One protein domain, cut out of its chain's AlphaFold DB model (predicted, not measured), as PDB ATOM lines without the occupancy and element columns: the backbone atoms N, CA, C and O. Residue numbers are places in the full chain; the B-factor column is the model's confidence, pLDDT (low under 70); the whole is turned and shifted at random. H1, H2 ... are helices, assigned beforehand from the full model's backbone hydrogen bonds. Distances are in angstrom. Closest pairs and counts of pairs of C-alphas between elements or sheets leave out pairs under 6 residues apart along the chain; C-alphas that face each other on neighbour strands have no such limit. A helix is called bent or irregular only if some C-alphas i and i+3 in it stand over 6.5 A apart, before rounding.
ATOM      1  N   ASP A  22     100.571 107.684 172.849       96.56
ATOM      2  CA  ASP A  22     101.567 107.546 171.777       96.56
ATOM      3  C   ASP A  22     102.536 108.726 171.719       96.56
ATOM      4  O   ASP A  22     103.714 108.555 171.411       96.56
ATOM      5  N   THR A  23     102.057 109.930 172.035       96.81
ATOM      6  CA  THR A  23     102.900 111.127 172.083       96.81
ATOM      7  C   THR A  23     103.915 111.021 173.217       96.81
ATOM      8  O   THR A  23     105.093 111.286 172.997       96.81
ATOM      9  N   PHE A  24     103.496 110.575 174.406       97.38
ATOM     10  CA  PHE A  24     104.419 110.337 175.518       97.38
ATOM     11  C   PHE A  24     105.470 109.273 175.174       97.38
ATOM     12  O   PHE A  24     106.659 109.503 175.388       97.38
ATOM     13  N   VAL A  25     105.052 108.152 174.574       96.94
ATOM     14  CA  VAL A  25     105.965 107.086 174.128       96.94
ATOM     15  C   VAL A  25     106.984 107.622 173.122       96.94
ATOM     16  O   VAL A  25     108.180 107.371 173.260       96.94
ATOM     17  N   ARG A  26     106.536 108.374 172.109       97.12
ATOM     18  CA  ARG A  26     107.425 108.955 171.091       97.12
ATOM     19  C   ARG A  26     108.414 109.940 171.702       97.12
ATOM     20  O   ARG A  26     109.593 109.867 171.384       97.12
ATOM     21  N   LEU A  27     107.957 110.819 172.591       97.06
ATOM     22  CA  LEU A  27     108.825 111.796 173.245       97.06
ATOM     23  C   LEU A  27     109.875 111.134 174.135       97.06
ATOM     24  O   LEU A  27     111.027 111.550 174.089       97.06
ATOM     25  N   LEU A  28     109.517 110.086 174.883       97.00
ATOM     26  CA  LEU A  28     110.504 109.321 175.647       97.00
ATOM     27  C   LEU A  28     111.519 108.641 174.730       97.00
ATOM     28  O   LEU A  28     112.711 108.728 174.994       97.00
ATOM     29  N   LYS A  29     111.088 108.037 173.615       96.44
ATOM     30  CA  LYS A  29     112.023 107.462 172.633       96.44
ATOM     31  C   LYS A  29     112.983 108.509 172.064       96.44
ATOM     32  O   LYS A  29     114.166 108.225 171.934       96.44
ATOM     33  N   VAL A  30     112.497 109.711 171.748       97.44
ATOM     34  CA  VAL A  30     113.350 110.816 171.279       97.44
ATOM     35  C   VAL A  30     114.325 111.248 172.370       97.44
ATOM     36  O   VAL A  30     115.521 111.300 172.111       97.44
ATOM     37  N   ALA A  31     113.846 111.474 173.596       96.94
ATOM     38  CA  ALA A  31     114.700 111.798 174.739       96.94
ATOM     39  C   ALA A  31     115.784 110.732 174.954       96.94
ATOM     40  O   ALA A  31     116.917 111.048 175.293       96.94
ATOM     41  N   PHE A  32     115.448 109.466 174.704       96.25
ATOM     42  CA  PHE A  32     116.373 108.352 174.839       96.25
ATOM     43  C   PHE A  32     117.460 108.326 173.779       96.25
ATOM     44  O   PHE A  32     118.605 108.074 174.136       96.25
ATOM     45  N   ILE A  33     117.102 108.592 172.522       97.12
ATOM     46  CA  ILE A  33     118.038 108.675 171.395       97.12
ATOM     47  C   ILE A  33     118.955 109.894 171.540       97.12
ATOM     48  O   ILE A  33     120.131 109.819 171.204       97.12
ATOM     49  N   CYS A  34     118.420 111.010 172.033       97.44
ATOM     50  CA  CYS A  34     119.165 112.254 172.216       97.44
ATOM     51  C   CYS A  34     119.916 112.337 173.552       97.44
ATOM     52  O   CYS A  34     120.547 113.358 173.800       97.44
ATOM     53  N   GLU A  35     119.811 111.317 174.412       96.06
ATOM     54  CA  GLU A  35     120.376 111.315 175.772       96.06
ATOM     55  C   GLU A  35     119.964 112.550 176.605       96.06
ATOM     56  O   GLU A  35     120.710 113.055 177.440       96.06
ATOM     57  N   ASP A  36     118.741 113.043 176.387       97.25
ATOM     58  CA  ASP A  36     118.193 114.201 177.094       97.25
ATOM     59  C   ASP A  36     117.411 113.753 178.338       97.25
ATOM     60  O   ASP A  36     116.195 113.503 178.310       97.25
ATOM     61  N   ASP A  37     118.122 113.649 179.460       95.38
ATOM     62  CA  ASP A  37     117.542 113.251 180.744       95.38
ATOM     63  C   ASP A  37     116.526 114.270 181.275       95.38
ATOM     64  O   ASP A  37     115.531 113.891 181.902       95.38
ATOM     65  N   ALA A  38     116.722 115.563 181.001       95.12
ATOM     66  CA  ALA A  38     115.804 116.607 181.444       95.12
ATOM     67  C   ALA A  38     114.446 116.478 180.737       95.12
ATOM     68  O   ALA A  38     113.392 116.544 181.385       95.12
ATOM     69  N   LEU A  39     114.460 116.230 179.425       95.44
ATOM     70  CA  LEU A  39     113.259 115.932 178.652       95.44
ATOM     71  C   LEU A  39     112.606 114.635 179.134       95.44
ATOM     72  O   LEU A  39     111.400 114.631 179.389       95.44
ATOM     73  N   SER A  40     113.387 113.566 179.320       96.31
ATOM     74  CA  SER A  40     112.896 112.286 179.847       96.31
ATOM     75  C   SER A  40     112.155 112.475 181.175       96.31
ATOM     76  O   SER A  40     110.980 112.117 181.289       96.31
ATOM     77  N   HIS A  41     112.783 113.129 182.156       95.75
ATOM     78  CA  HIS A  41     112.173 113.407 183.457       95.75
ATOM     79  C   HIS A  41     110.903 114.257 183.343       95.75
ATOM     80  O   HIS A  41     109.906 113.977 184.020       95.75
ATOM     81  N   SER A  42     110.905 115.277 182.481       95.12
ATOM     82  CA  SER A  42     109.742 116.142 182.262       95.12
ATOM     83  C   SER A  42     108.554 115.361 181.685       95.12
ATOM     84  O   SER A  42     107.432 115.458 182.194       95.12
ATOM     85  N   VAL A  43     108.803 114.519 180.677       96.69
ATOM     86  CA  VAL A  43     107.785 113.670 180.042       96.69
ATOM     87  C   VAL A  43     107.248 112.637 181.035       96.69
ATOM     88  O   VAL A  43     106.029 112.529 181.181       96.69
ATOM     89  N   GLN A  44     108.120 111.947 181.782       97.00
ATOM     90  CA  GLN A  44     107.718 111.002 182.832       97.00
ATOM     91  C   GLN A  44     106.850 111.681 183.900       97.00
ATOM     92  O   GLN A  44     105.790 111.169 184.258       97.00
ATOM     93  N   SER A  45     107.245 112.866 184.375       95.62
ATOM     94  CA  SER A  45     106.494 113.621 185.384       95.62
ATOM     95  C   SER A  45     105.088 113.996 184.902       95.62
ATOM     96  O   SER A  45     104.108 113.812 185.633       95.62
ATOM     97  N   GLN A  46     104.956 114.482 183.660       96.19
ATOM     98  CA  GLN A  46     103.640 114.785 183.090       96.19
ATOM     99  C   GLN A  46     102.806 113.515 182.873       96.19
ATOM    100  O   GLN A  46     101.604 113.544 183.136       96.19
ATOM    101  N   TRP A  47     103.419 112.403 182.454       97.50
ATOM    102  CA  TRP A  47     102.709 111.135 182.276       97.50
ATOM    103  C   TRP A  47     102.152 110.641 183.613       97.50
ATOM    104  O   TRP A  47     100.951 110.399 183.727       97.50
ATOM    105  N   LEU A  48     102.983 110.613 184.657       96.88
ATOM    106  CA  LEU A  48     102.574 110.240 186.011       96.88
ATOM    107  C   LEU A  48     101.415 111.092 186.518       96.88
ATOM    108  O   LEU A  48     100.433 110.552 187.025       96.88
ATOM    109  N   CYS A  49     101.476 112.414 186.327       95.31
ATOM    110  CA  CYS A  49     100.377 113.300 186.712       95.31
ATOM    111  C   CYS A  49      99.046 112.875 186.082       95.31
ATOM    112  O   CYS A  49      98.009 112.986 186.732       95.31
ATOM    113  N   ARG A  50      99.066 112.405 184.834       96.31
ATOM    114  CA  ARG A  50      97.868 111.977 184.108       96.31
ATOM    115  C   ARG A  50      97.419 110.567 184.478       96.31
ATOM    116  O   ARG A  50      96.214 110.349 184.575       96.31
ATOM    117  N   LEU A  51      98.350 109.657 184.781       96.75
ATOM    118  CA  LEU A  51      98.030 108.341 185.348       96.75
ATOM    119  C   LEU A  51      97.285 108.484 186.681       96.75
ATOM    120  O   LEU A  51      96.198 107.941 186.839       96.75
ATOM    121  N   PHE A  52      97.798 109.302 187.605       95.00
ATOM    122  CA  PHE A  52      97.155 109.540 188.907       95.00
ATOM    123  C   PHE A  52      95.813 110.277 188.829       95.00
ATOM    124  O   PHE A  52      95.064 110.289 189.804       95.00
ATOM    125  N   ARG A  53      95.503 110.916 187.698       93.38
ATOM    126  CA  ARG A  53      94.189 111.524 187.441       93.38
ATOM    127  C   ARG A  53      93.217 110.572 186.745       93.38
ATOM    128  O   ARG A  53      92.079 110.963 186.517       93.38
ATOM    129  N   GLY A  54      93.658 109.367 186.381       94.12
ATOM    130  CA  GLY A  54      92.870 108.432 185.577       94.12
ATOM    131  C   GLY A  54      92.648 108.902 184.136       94.12
ATOM    132  O   GLY A  54      91.759 108.400 183.460       94.12
ATOM    133  N   GLU A  55      93.430 109.872 183.650       95.44
ATOM    134  CA  GLU A  55      93.288 110.426 182.295       95.44
ATOM    135  C   GLU A  55      93.965 109.555 181.226       95.44
ATOM    136  O   GLU A  55      93.714 109.740 180.037       95.44
ATOM    137  N   LEU A  56      94.869 108.657 181.630       96.62
ATOM    138  CA  LEU A  56      95.601 107.742 180.755       96.62
ATOM    139  C   LEU A  56      95.630 106.343 181.375       96.62
ATOM    140  O   LEU A  56      95.718 106.198 182.594       96.62
ATOM    141  N   SER A  57      95.610 105.316 180.523       96.06
ATOM    142  CA  SER A  57      95.807 103.928 180.954       96.06
ATOM    143  C   SER A  57      97.250 103.705 181.434       96.06
ATOM    144  O   SER A  57      98.178 104.188 180.777       96.06
ATOM    145  N   PRO A  58      97.473 102.955 182.532       97.38
ATOM    146  CA  PRO A  58      98.814 102.609 183.003       97.38
ATOM    147  C   PRO A  58      99.520 101.567 182.125       97.38
ATOM    148  O   PRO A  58     100.743 101.483 182.160       97.38
ATOM    149  N   LEU A  59      98.786 100.795 181.314       96.94
ATOM    150  CA  LEU A  59      99.343  99.646 180.585       96.94
ATOM    151  C   LEU A  59     100.498 100.011 179.638       96.94
ATOM    152  O   LEU A  59     101.528  99.345 179.706       96.94
ATOM    153  N   PRO A  60     100.419 101.080 178.818       97.50
ATOM    154  CA  PRO A  60     101.535 101.429 177.939       97.50
ATOM    155  C   PRO A  60     102.763 101.934 178.709       97.50
ATOM    156  O   PRO A  60     103.888 101.778 178.242       97.50
ATOM    157  N   ALA A  61     102.565 102.526 179.893       97.88
ATOM    158  CA  ALA A  61     103.664 102.925 180.767       97.88
ATOM    159  C   ALA A  61     104.342 101.700 181.404       97.88
ATOM    160  O   ALA A  61     105.566 101.676 181.495       97.88
ATOM    161  N   ILE A  62     103.567 100.667 181.769       98.12
ATOM    162  CA  ILE A  62     104.106  99.371 182.207       98.12
ATOM    163  C   ILE A  62     104.894  98.720 181.068       98.12
ATOM    164  O   ILE A  62     106.054  98.375 181.256       98.12
ATOM    165  N   GLU A  63     104.310  98.603 179.874       96.56
ATOM    166  CA  GLU A  63     104.971  97.990 178.717       96.56
ATOM    167  C   GLU A  63     106.286  98.698 178.367       96.56
ATOM    168  O   GLU A  63     107.312  98.049 178.162       96.56
ATOM    169  N   MET A  64     106.269 100.031 178.317       95.88
ATOM    170  CA  MET A  64     107.464 100.812 178.016       95.88
ATOM    171  C   MET A  64     108.502 100.725 179.138       95.88
ATOM    172  O   MET A  64     109.680 100.524 178.855       95.88
ATOM    173  N   GLY A  65     108.075 100.830 180.398       96.75
ATOM    174  CA  GLY A  65     108.960 100.734 181.553       96.75
ATOM    175  C   GLY A  65     109.603  99.356 181.699       96.75
ATOM    176  O   GLY A  65     110.783  99.278 182.014       96.75
ATOM    177  N   SER A  66     108.881  98.274 181.391       96.12
ATOM    178  CA  SER A  66     109.427  96.910 181.399       96.12
ATOM    179  C   SER A  66     110.521  96.685 180.348       96.12
ATOM    180  O   SER A  66     111.335  95.785 180.521       96.12
ATOM    181  N   ARG A  67     110.546  97.465 179.259       94.75
ATOM    182  CA  ARG A  67     111.613  97.391 178.243       94.75
ATOM    183  C   ARG A  67     112.870  98.156 178.653       94.75
ATOM    184  O   ARG A  67     113.958  97.763 178.261       94.75
ATOM    185  N   GLU A  68     112.712  99.222 179.435       94.19
ATOM    186  CA  GLU A  68     113.786 100.153 179.810       94.19
ATOM    187  C   GLU A  68     113.815 100.404 181.335       94.19
ATOM    188  O   GLU A  68     113.709 101.557 181.777       94.19
ATOM    189  N   PRO A  69     113.924  99.355 182.177       91.31
ATOM    190  CA  PRO A  69     113.730  99.478 183.623       91.31
ATOM    191  C   PRO A  69     114.734 100.432 184.276       91.31
ATOM    192  O   PRO A  69     114.345 101.235 185.117       91.31
ATOM    193  N   SER A  70     115.991 100.453 183.824       92.31
ATOM    194  CA  SER A  70     117.036 101.337 184.367       92.31
ATOM    195  C   SER A  70     116.751 102.833 184.182       92.31
ATOM    196  O   SER A  70     117.260 103.653 184.942       92.31
ATOM    197  N   ARG A  71     115.941 103.208 183.184       94.94
ATOM    198  CA  ARG A  71     115.625 104.611 182.853       94.94
ATOM    199  C   ARG A  71     114.232 105.028 183.307       94.94
ATOM    200  O   ARG A  71     113.958 106.219 183.464       94.94
ATOM    201  N   LEU A  72     113.340 104.049 183.456       97.00
ATOM    202  CA  LEU A  72     111.912 104.245 183.684       97.00
ATOM    203  C   LEU A  72     111.405 103.594 184.971       97.00
ATOM    204  O   LEU A  72     110.194 103.565 185.162       97.00
ATOM    205  N   GLU A  73     112.271 103.123 185.870       96.62
ATOM    206  CA  GLU A  73     111.894 102.492 187.146       96.62
ATOM    207  C   GLU A  73     110.824 103.293 187.910       96.62
ATOM    208  O   GLU A  73     109.806 102.755 188.360       96.62
ATOM    209  N   HIS A  74     111.011 104.612 188.009       96.00
ATOM    210  CA  HIS A  74     110.064 105.490 188.685       96.00
ATOM    211  C   HIS A  74     108.706 105.533 187.965       96.00
ATOM    212  O   HIS A  74     107.665 105.434 188.613       96.00
ATOM    213  N   LEU A  75     108.682 105.641 186.632       98.00
ATOM    214  CA  LEU A  75     107.438 105.574 185.855       98.00
ATOM    215  C   LEU A  75     106.767 104.197 185.987       98.00
ATOM    216  O   LEU A  75     105.558 104.124 186.196       98.00
ATOM    217  N   LEU A  76     107.555 103.126 185.894       98.19
ATOM    218  CA  LEU A  76     107.113 101.736 185.914       98.19
ATOM    219  C   LEU A  76     106.454 101.371 187.246       98.19
ATOM    220  O   LEU A  76     105.310 100.923 187.262       98.19
ATOM    221  N   SER A  77     107.144 101.614 188.362       98.12
ATOM    222  CA  SER A  77     106.636 101.329 189.712       98.12
ATOM    223  C   SER A  77     105.322 102.061 190.010       98.12
ATOM    224  O   SER A  77     104.385 101.478 190.553       98.12
ATOM    225  N   HIS A  78     105.195 103.321 189.586       98.44
ATOM    226  CA  HIS A  78     103.953 104.078 189.749       98.44
ATOM    227  C   HIS A  78     102.851 103.629 188.776       98.44
ATOM    228  O   HIS A  78     101.673 103.683 189.127       98.44
ATOM    229  N   ALA A  79     103.194 103.175 187.568       98.38
ATOM    230  CA  ALA A  79     102.220 102.622 186.633       98.38
ATOM    231  C   ALA A  79     101.637 101.300 187.158       98.38
ATOM    232  O   ALA A  79     100.416 101.129 187.135       98.38
ATOM    233  N   TYR A  80     102.475 100.421 187.718       98.25
ATOM    234  CA  TYR A  80     102.010  99.237 188.443       98.25
ATOM    235  C   TYR A  80     101.131  99.600 189.633       98.25
ATOM    236  O   TYR A  80     100.065  99.014 189.789       98.25
ATOM    237  N   TYR A  81     101.523 100.602 190.422       98.38
ATOM    238  CA  TYR A  81     100.711 101.089 191.534       98.38
ATOM    239  C   TYR A  81      99.312 101.527 191.094       98.38
ATOM    240  O   TYR A  81      98.319 101.059 191.644       98.38
ATOM    241  N   VAL A  82      99.217 102.380 190.070       97.56
ATOM    242  CA  VAL A  82      97.927 102.855 189.548       97.56
ATOM    243  C   VAL A  82      97.098 101.698 188.987       97.56
ATOM    244  O   VAL A  82      95.893 101.640 189.222       97.56
ATOM    245  N   HIS A  83      97.729 100.757 188.279       96.88
ATOM    246  CA  HIS A  83      97.040  99.582 187.754       96.88
ATOM    247  C   HIS A  83      96.493  98.685 188.873       96.88
ATOM    248  O   HIS A  83      95.317  98.337 188.855       96.88
ATOM    249  N   MET A  84      97.321  98.376 189.874       96.06
ATOM    250  CA  MET A  84      96.963  97.579 191.047       96.06
ATOM    251  C   MET A  84      95.802  98.209 191.827       96.06
ATOM    252  O   MET A  84      94.844  97.518 192.154       96.06
ATOM    253  N   VAL A  85      95.845  99.523 192.073       95.69
ATOM    254  CA  VAL A  85      94.751 100.260 192.728       95.69
ATOM    255  C   VAL A  85      93.443 100.135 191.938       95.69
ATOM    256  O   VAL A  85      92.383  99.960 192.532       95.69
ATOM    257  N   GLY A  86      93.503 100.176 190.603       93.81
ATOM    258  CA  GLY A  86      92.333  99.960 189.747       93.81
ATOM    259  C   GLY A  86      91.781  98.528 189.781       93.81
ATOM    260  O   GLY A  86      90.597  98.329 189.521       93.81
ATOM    261  N   LEU A  87      92.617  97.541 190.117       92.88
ATOM    262  CA  LEU A  87      92.241  96.128 190.242       92.88
ATOM    263  C   LEU A  87      91.768  95.732 191.647       92.88
ATOM    264  O   LEU A  87      91.265  94.620 191.809       92.88
ATOM    265  N   ASP A  88      91.896  96.614 192.640       91.75
ATOM    266  CA  ASP A  88      91.552  96.339 194.042       91.75
ATOM    267  C   ASP A  88      90.183  95.662 194.226       91.75
ATOM    268  O   ASP A  88      90.163  94.629 194.886       91.75
ATOM    269  N   PRO A  89      89.071  96.086 193.580       89.44
ATOM    270  CA  PRO A  89      87.772  95.430 193.776       89.44
ATOM    271  C   PRO A  89      87.740  93.951 193.359       89.44
ATOM    272  O   PRO A  89      86.947  93.170 193.883       89.44
ATOM    273  N   LEU A  90      88.576  93.564 192.389       89.38
ATOM    274  CA  LEU A  90      88.694  92.180 191.925       89.38
ATOM    275  C   LEU A  90      89.612  91.383 192.857       89.38
ATOM    276  O   LEU A  90      89.285  90.264 193.249       89.38
ATOM    277  N   LEU A  91      90.738  91.990 193.236       89.25
ATOM    278  CA  LEU A  91      91.745  91.406 194.118       89.25
ATOM    279  C   LEU A  91      91.206  91.159 195.529       89.25
ATOM    280  O   LEU A  91      91.385  90.071 196.075       89.25
ATOM    281  N   SER A  92      90.477  92.122 196.091       88.31
ATOM    282  CA  SER A  92      89.838  92.004 197.402       88.31
ATOM    283  C   SER A  92      88.754  90.924 197.425       88.31
ATOM    284  O   SER A  92      88.483  90.340 198.469       88.31
ATOM    285  N   ALA A  93      88.144  90.631 196.271       88.38
ATOM    286  CA  ALA A  93      87.179  89.546 196.096       88.38
ATOM    287  C   ALA A  93      87.841  88.178 195.824       88.38
ATOM    288  O   ALA A  93      87.135  87.202 195.568       88.38
ATOM    289  N   GLY A  94      89.176  88.094 195.845       84.62
ATOM    290  CA  GLY A  94      89.923  86.860 195.595       84.62
ATOM    291  C   GLY A  94      89.872  86.378 194.143       84.62
ATOM    292  O   GLY A  94      90.107  85.199 193.880       84.62
ATOM    293  N   GLN A  95      89.535  87.252 193.189       85.00
ATOM    294  CA  GLN A  95      89.459  86.877 191.778       85.00
ATOM    295  C   GLN A  95      90.852  86.823 191.139       85.00
ATOM    296  O   GLN A  95      91.704  87.676 191.386       85.00
ATOM    297  N   SER A  96      91.069  85.836 190.264       78.19
ATOM    298  CA  SER A  96      92.308  85.742 189.485       78.19
ATOM    299  C   SER A  96      92.357  86.820 188.400       78.19
ATOM    300  O   SER A  96      91.445  86.929 187.577       78.19
ATOM    301  N   ILE A  97      93.450  87.585 188.369       80.12
ATOM    302  CA  ILE A  97      93.696  88.621 187.354       80.12
ATOM    303  C   ILE A  97      94.083  87.993 186.003       80.12
ATOM    304  O   ILE A  97      93.818  88.569 184.948       80.12
ATOM    305  N   GLU A  98      94.676  86.795 186.007       72.75
ATOM    306  CA  GLU A  98      95.357  86.218 184.837       72.75
ATOM    307  C   GLU A  98      94.438  85.975 183.636       72.75
ATOM    308  O   GLU A  98      94.859  86.134 182.494       72.75
ATOM    309  N   VAL A  99      93.169  85.632 183.871       58.84
ATOM    310  CA  VAL A  99      92.245  85.190 182.810       58.84
ATOM    311  C   VAL A  99      91.854  86.330 181.856       58.84
ATOM    312  O   VAL A  99      91.405  86.077 180.740       58.84
ATOM    313  N   ARG A 100      92.015  87.593 182.267       65.00
ATOM    314  CA  ARG A 100      91.627  88.775 181.470       65.00
ATOM    315  C   ARG A 100      92.695  89.866 181.441       65.00
ATOM    316  O   ARG A 100      92.405  90.985 181.018       65.00
ATOM    317  N   SER A 101      93.907  89.566 181.904       80.88
ATOM    318  CA  SER A 101      94.950  90.578 182.021       80.88
ATOM    319  C   SER A 101      95.596  90.871 180.666       80.88
ATOM    320  O   SER A 101      96.062  89.945 180.003       80.88
ATOM    321  N   PRO A 102      95.701  92.147 180.262       88.38
ATOM    322  CA  PRO A 102      96.536  92.555 179.136       88.38
ATOM    323  C   PRO A 102      98.039  92.528 179.477       88.38
ATOM    324  O   PRO A 102      98.863  92.812 178.611       88.38
ATOM    325  N   LEU A 103      98.402  92.223 180.728       92.69
ATOM    326  CA  LEU A 103      99.782  92.104 181.186       92.69
ATOM    327  C   LEU A 103     100.317  90.679 181.025       92.69
ATOM    328  O   LEU A 103      99.585  89.694 181.149       92.69
ATOM    329  N   SER A 104     101.630  90.568 180.820       93.25
ATOM    330  CA  SER A 104     102.328  89.282 180.823       93.25
ATOM    331  C   SER A 104     102.271  88.605 182.201       93.25
ATOM    332  O   SER A 104     101.998  89.241 183.221       93.25
ATOM    333  N   LYS A 105     102.584  87.302 182.264       92.56
ATOM    334  CA  LYS A 105     102.623  86.553 183.535       92.56
ATOM    335  C   LYS A 105     103.540  87.209 184.571       92.56
ATOM    336  O   LYS A 105     103.131  87.398 185.707       92.56
ATOM    337  N   ILE A 106     104.742  87.608 184.159       93.19
ATOM    338  CA  ILE A 106     105.725  88.250 185.044       93.19
ATOM    339  C   ILE A 106     105.197  89.606 185.536       93.19
ATOM    340  O   ILE A 106     105.271  89.913 186.720       93.19
ATOM    341  N   GLN A 107     104.577  90.392 184.654       95.56
ATOM    342  CA  GLN A 107     103.970  91.672 185.029       95.56
ATOM    343  C   GLN A 107     102.811  91.492 186.027       95.56
ATOM    344  O   GLN A 107     102.690  92.276 186.966       95.56
ATOM    345  N   ASN A 108     101.995  90.440 185.885       94.94
ATOM    346  CA  ASN A 108     100.962  90.106 186.874       94.94
ATOM    347  C   ASN A 108     101.566  89.703 188.229       94.94
ATOM    348  O   ASN A 108     101.014  90.075 189.264       94.94
ATOM    349  N   VAL A 109     102.705  88.998 188.241       94.88
ATOM    350  CA  VAL A 109     103.429  88.686 189.485       94.88
ATOM    351  C   VAL A 109     103.835  89.974 190.205       94.88
ATOM    352  O   VAL A 109     103.514  90.112 191.380       94.88
ATOM    353  N   HIS A 110     104.423  90.953 189.508       96.56
ATOM    354  CA  HIS A 110     104.768  92.247 190.115       96.56
ATOM    355  C   HIS A 110     103.545  92.951 190.724       96.56
ATOM    356  O   HIS A 110     103.612  93.433 191.855       96.56
ATOM    357  N   VAL A 111     102.399  92.960 190.026       95.94
ATOM    358  CA  VAL A 111     101.135  93.523 190.547       95.94
ATOM    359  C   VAL A 111     100.713  92.842 191.850       95.94
ATOM    360  O   VAL A 111     100.349  93.528 192.806       95.94
ATOM    361  N   LEU A 112     100.772  91.509 191.908       95.12
ATOM    362  CA  LEU A 112     100.423  90.738 193.103       95.12
ATOM    363  C   LEU A 112     101.407  90.983 194.252       95.12
ATOM    364  O   LEU A 112     100.963  91.202 195.380       95.12
ATOM    365  N   CYS A 113     102.717  91.013 193.980       96.31
ATOM    366  CA  CYS A 113     103.740  91.380 194.965       96.31
ATOM    367  C   CYS A 113     103.428  92.747 195.587       96.31
ATOM    368  O   CYS A 113     103.352  92.867 196.813       96.31
ATOM    369  N   GLY A 114     103.134  93.738 194.739       96.94
ATOM    370  CA  GLY A 114     102.723  95.071 195.165       96.94
ATOM    371  C   GLY A 114     101.482  95.054 196.045       96.94
ATOM    372  O   GLY A 114     101.482  95.664 197.116       96.94
ATOM    373  N   TYR A 115     100.450  94.314 195.634       96.25
ATOM    374  CA  TYR A 115      99.189  94.223 196.364       96.25
ATOM    375  C   TYR A 115      99.383  93.668 197.775       96.25
ATOM    376  O   TYR A 115      98.957  94.298 198.745       96.25
ATOM    377  N   TYR A 116     100.068  92.531 197.914       95.19
ATOM    378  CA  TYR A 116     100.308  91.926 199.225       95.19
ATOM    379  C   TYR A 116     101.216  92.799 200.094       95.19
ATOM    380  O   TYR A 116     100.880  93.083 201.244       95.19
ATOM    381  N   SER A 117     102.324  93.286 199.528       97.25
ATOM    382  CA  SER A 117     103.292  94.122 200.238       97.25
ATOM    383  C   SER A 117     102.645  95.400 200.782       97.25
ATOM    384  O   SER A 117     102.771  95.718 201.970       97.25
ATOM    385  N   LEU A 118     101.879  96.111 199.948       96.62
ATOM    386  CA  LEU A 118     101.197  97.341 200.353       96.62
ATOM    387  C   LEU A 118     100.029  97.074 201.303       96.62
ATOM    388  O   LEU A 118      99.858  97.840 202.248       96.62
ATOM    389  N   SER A 119      99.271  95.990 201.127       94.62
ATOM    390  CA  SER A 119      98.186  95.622 202.050       94.62
ATOM    391  C   SER A 119      98.706  95.392 203.470       94.62
ATOM    392  O   SER A 119      98.193  95.978 204.429       94.62
ATOM    393  N   THR A 120      99.780  94.611 203.618       94.62
ATOM    394  CA  THR A 120     100.439  94.392 204.915       94.62
ATOM    395  C   THR A 120     100.979  95.697 205.496       94.62
ATOM    396  O   THR A 120     100.822  95.981 206.686       94.62
ATOM    397  N   PHE A 121     101.592  96.529 204.656       94.62
ATOM    398  CA  PHE A 121     102.142  97.807 205.083       94.62
ATOM    399  C   PHE A 121     101.059  98.795 205.558       94.62
ATOM    400  O   PHE A 121     101.231  99.462 206.581       94.62
ATOM    401  N   ILE A 122      99.914  98.848 204.872       93.00
ATOM    402  CA  ILE A 122      98.751  99.658 205.257       93.00
ATOM    403  C   ILE A 122      98.208  99.216 206.613       93.00
ATOM    404  O   ILE A 122      97.940 100.077 207.453       93.00
ATOM    405  N   ALA A 123      98.070  97.907 206.846       92.06
ATOM    406  CA  ALA A 123      97.615  97.381 208.133       92.06
ATOM    407  C   ALA A 123      98.504  97.887 209.283       92.06
ATOM    408  O   ALA A 123      98.001  98.453 210.253       92.06
ATOM    409  N   LYS A 124      99.830  97.831 209.109       93.50
ATOM    410  CA  LYS A 124     100.796  98.353 210.088       93.50
ATOM    411  C   LYS A 124     100.675  99.865 210.307       93.50
ATOM    412  O   LYS A 124     100.711 100.338 211.440       93.50
ATOM    413  N   ILE A 125     100.531 100.642 209.234       93.00
ATOM    414  CA  ILE A 125     100.377 102.104 209.314       93.00
ATOM    415  C   ILE A 125      99.073 102.504 210.015       93.00
ATOM    416  O   ILE A 125      99.028 103.520 210.709       93.00
ATOM    417  N   ASN A 212     108.949 100.857 193.857       96.75
ATOM    418  CA  ASN A 212     109.711  99.787 193.207       96.75
ATOM    419  C   ASN A 212     109.927  98.567 194.123       96.75
ATOM    420  O   ASN A 212     109.599  97.452 193.731       96.75
ATOM    421  N   HIS A 213     110.323  98.782 195.382       96.75
ATOM    422  CA  HIS A 213     110.544  97.701 196.348       96.75
ATOM    423  C   HIS A 213     109.283  96.903 196.693       96.75
ATOM    424  O   HIS A 213     109.374  95.733 197.054       96.75
ATOM    425  N   HIS A 214     108.099  97.509 196.598       97.12
ATOM    426  CA  HIS A 214     106.845  96.793 196.821       97.12
ATOM    427  C   HIS A 214     106.477  95.896 195.636       97.12
ATOM    428  O   HIS A 214     105.832  94.871 195.841       97.12
ATOM    429  N   PHE A 215     106.886  96.265 194.421       96.88
ATOM    430  CA  PHE A 215     106.573  95.540 193.189       96.88
ATOM    431  C   PHE A 215     107.669  94.555 192.761       96.88
ATOM    432  O   PHE A 215     107.489  93.900 191.739       96.88
ATOM    433  N   ASP A 216     108.755  94.417 193.532       93.94
ATOM    434  CA  ASP A 216     109.911  93.561 193.207       93.94
ATOM    435  C   ASP A 216     110.545  93.931 191.850       93.94
ATOM    436  O   ASP A 216     110.658  93.104 190.945       93.94
TER     437      ASP A 216
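What this domain is: This is residues 22 to 125 and 212 to 216 of the 217 residues of an uncharacterized protein of Armillaria gallica (UniProt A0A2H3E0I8). A kinked helix, H4, runs through the middle; hairpin H1-H2 packs on it through H2, and H3 folds back on it. H5 crosses it, with short H6 touching both. The 109 printed residues include six named helices, H1 to H6, and no named strand: all helix, compact, radius of gyration of the C-alphas 14.5 A, spans 45 by 32 by 24 A.

Where its parts are: H1 is residues 22 to 33, from C-alpha 22 at (101.567, 107.546, 171.777); H2 37 to 51; H3 59 to 67; H4 69 to 91, 25.7 A, irregular, C-alphas 71 and 74 being 8.1 A apart; H5 105 to 125, 30.2 A; H6 212 to 215, ending at C-alpha 215 at (106.573, 95.540, 193.189).

How they stand to each other: H1 and H2 touch, closest C-alphas Ala 31 and Ser 40, 5.4 A. H3 and H4, a hairpin, touch at a steep tilt of 38 degrees; closest C-alphas Gly 65 and Leu 76, 4.8 A. H4 and H5 are about perpendicular, 73 degrees; closest C-alphas Met 84 and Val 111, 5.8 A. O i to N i+4 pairs are within hydrogen-bond range throughout H1, H2, H3 and H5, and in 15 of 19 in H4; H6 is too short.

The domain as a whole: Residues 126 to 211 are not printed; C-alphas 125 and 212 are 18.8 A apart. The H4 to H5 link is long. Residues 99 to 100 are under 70 in pLDDT.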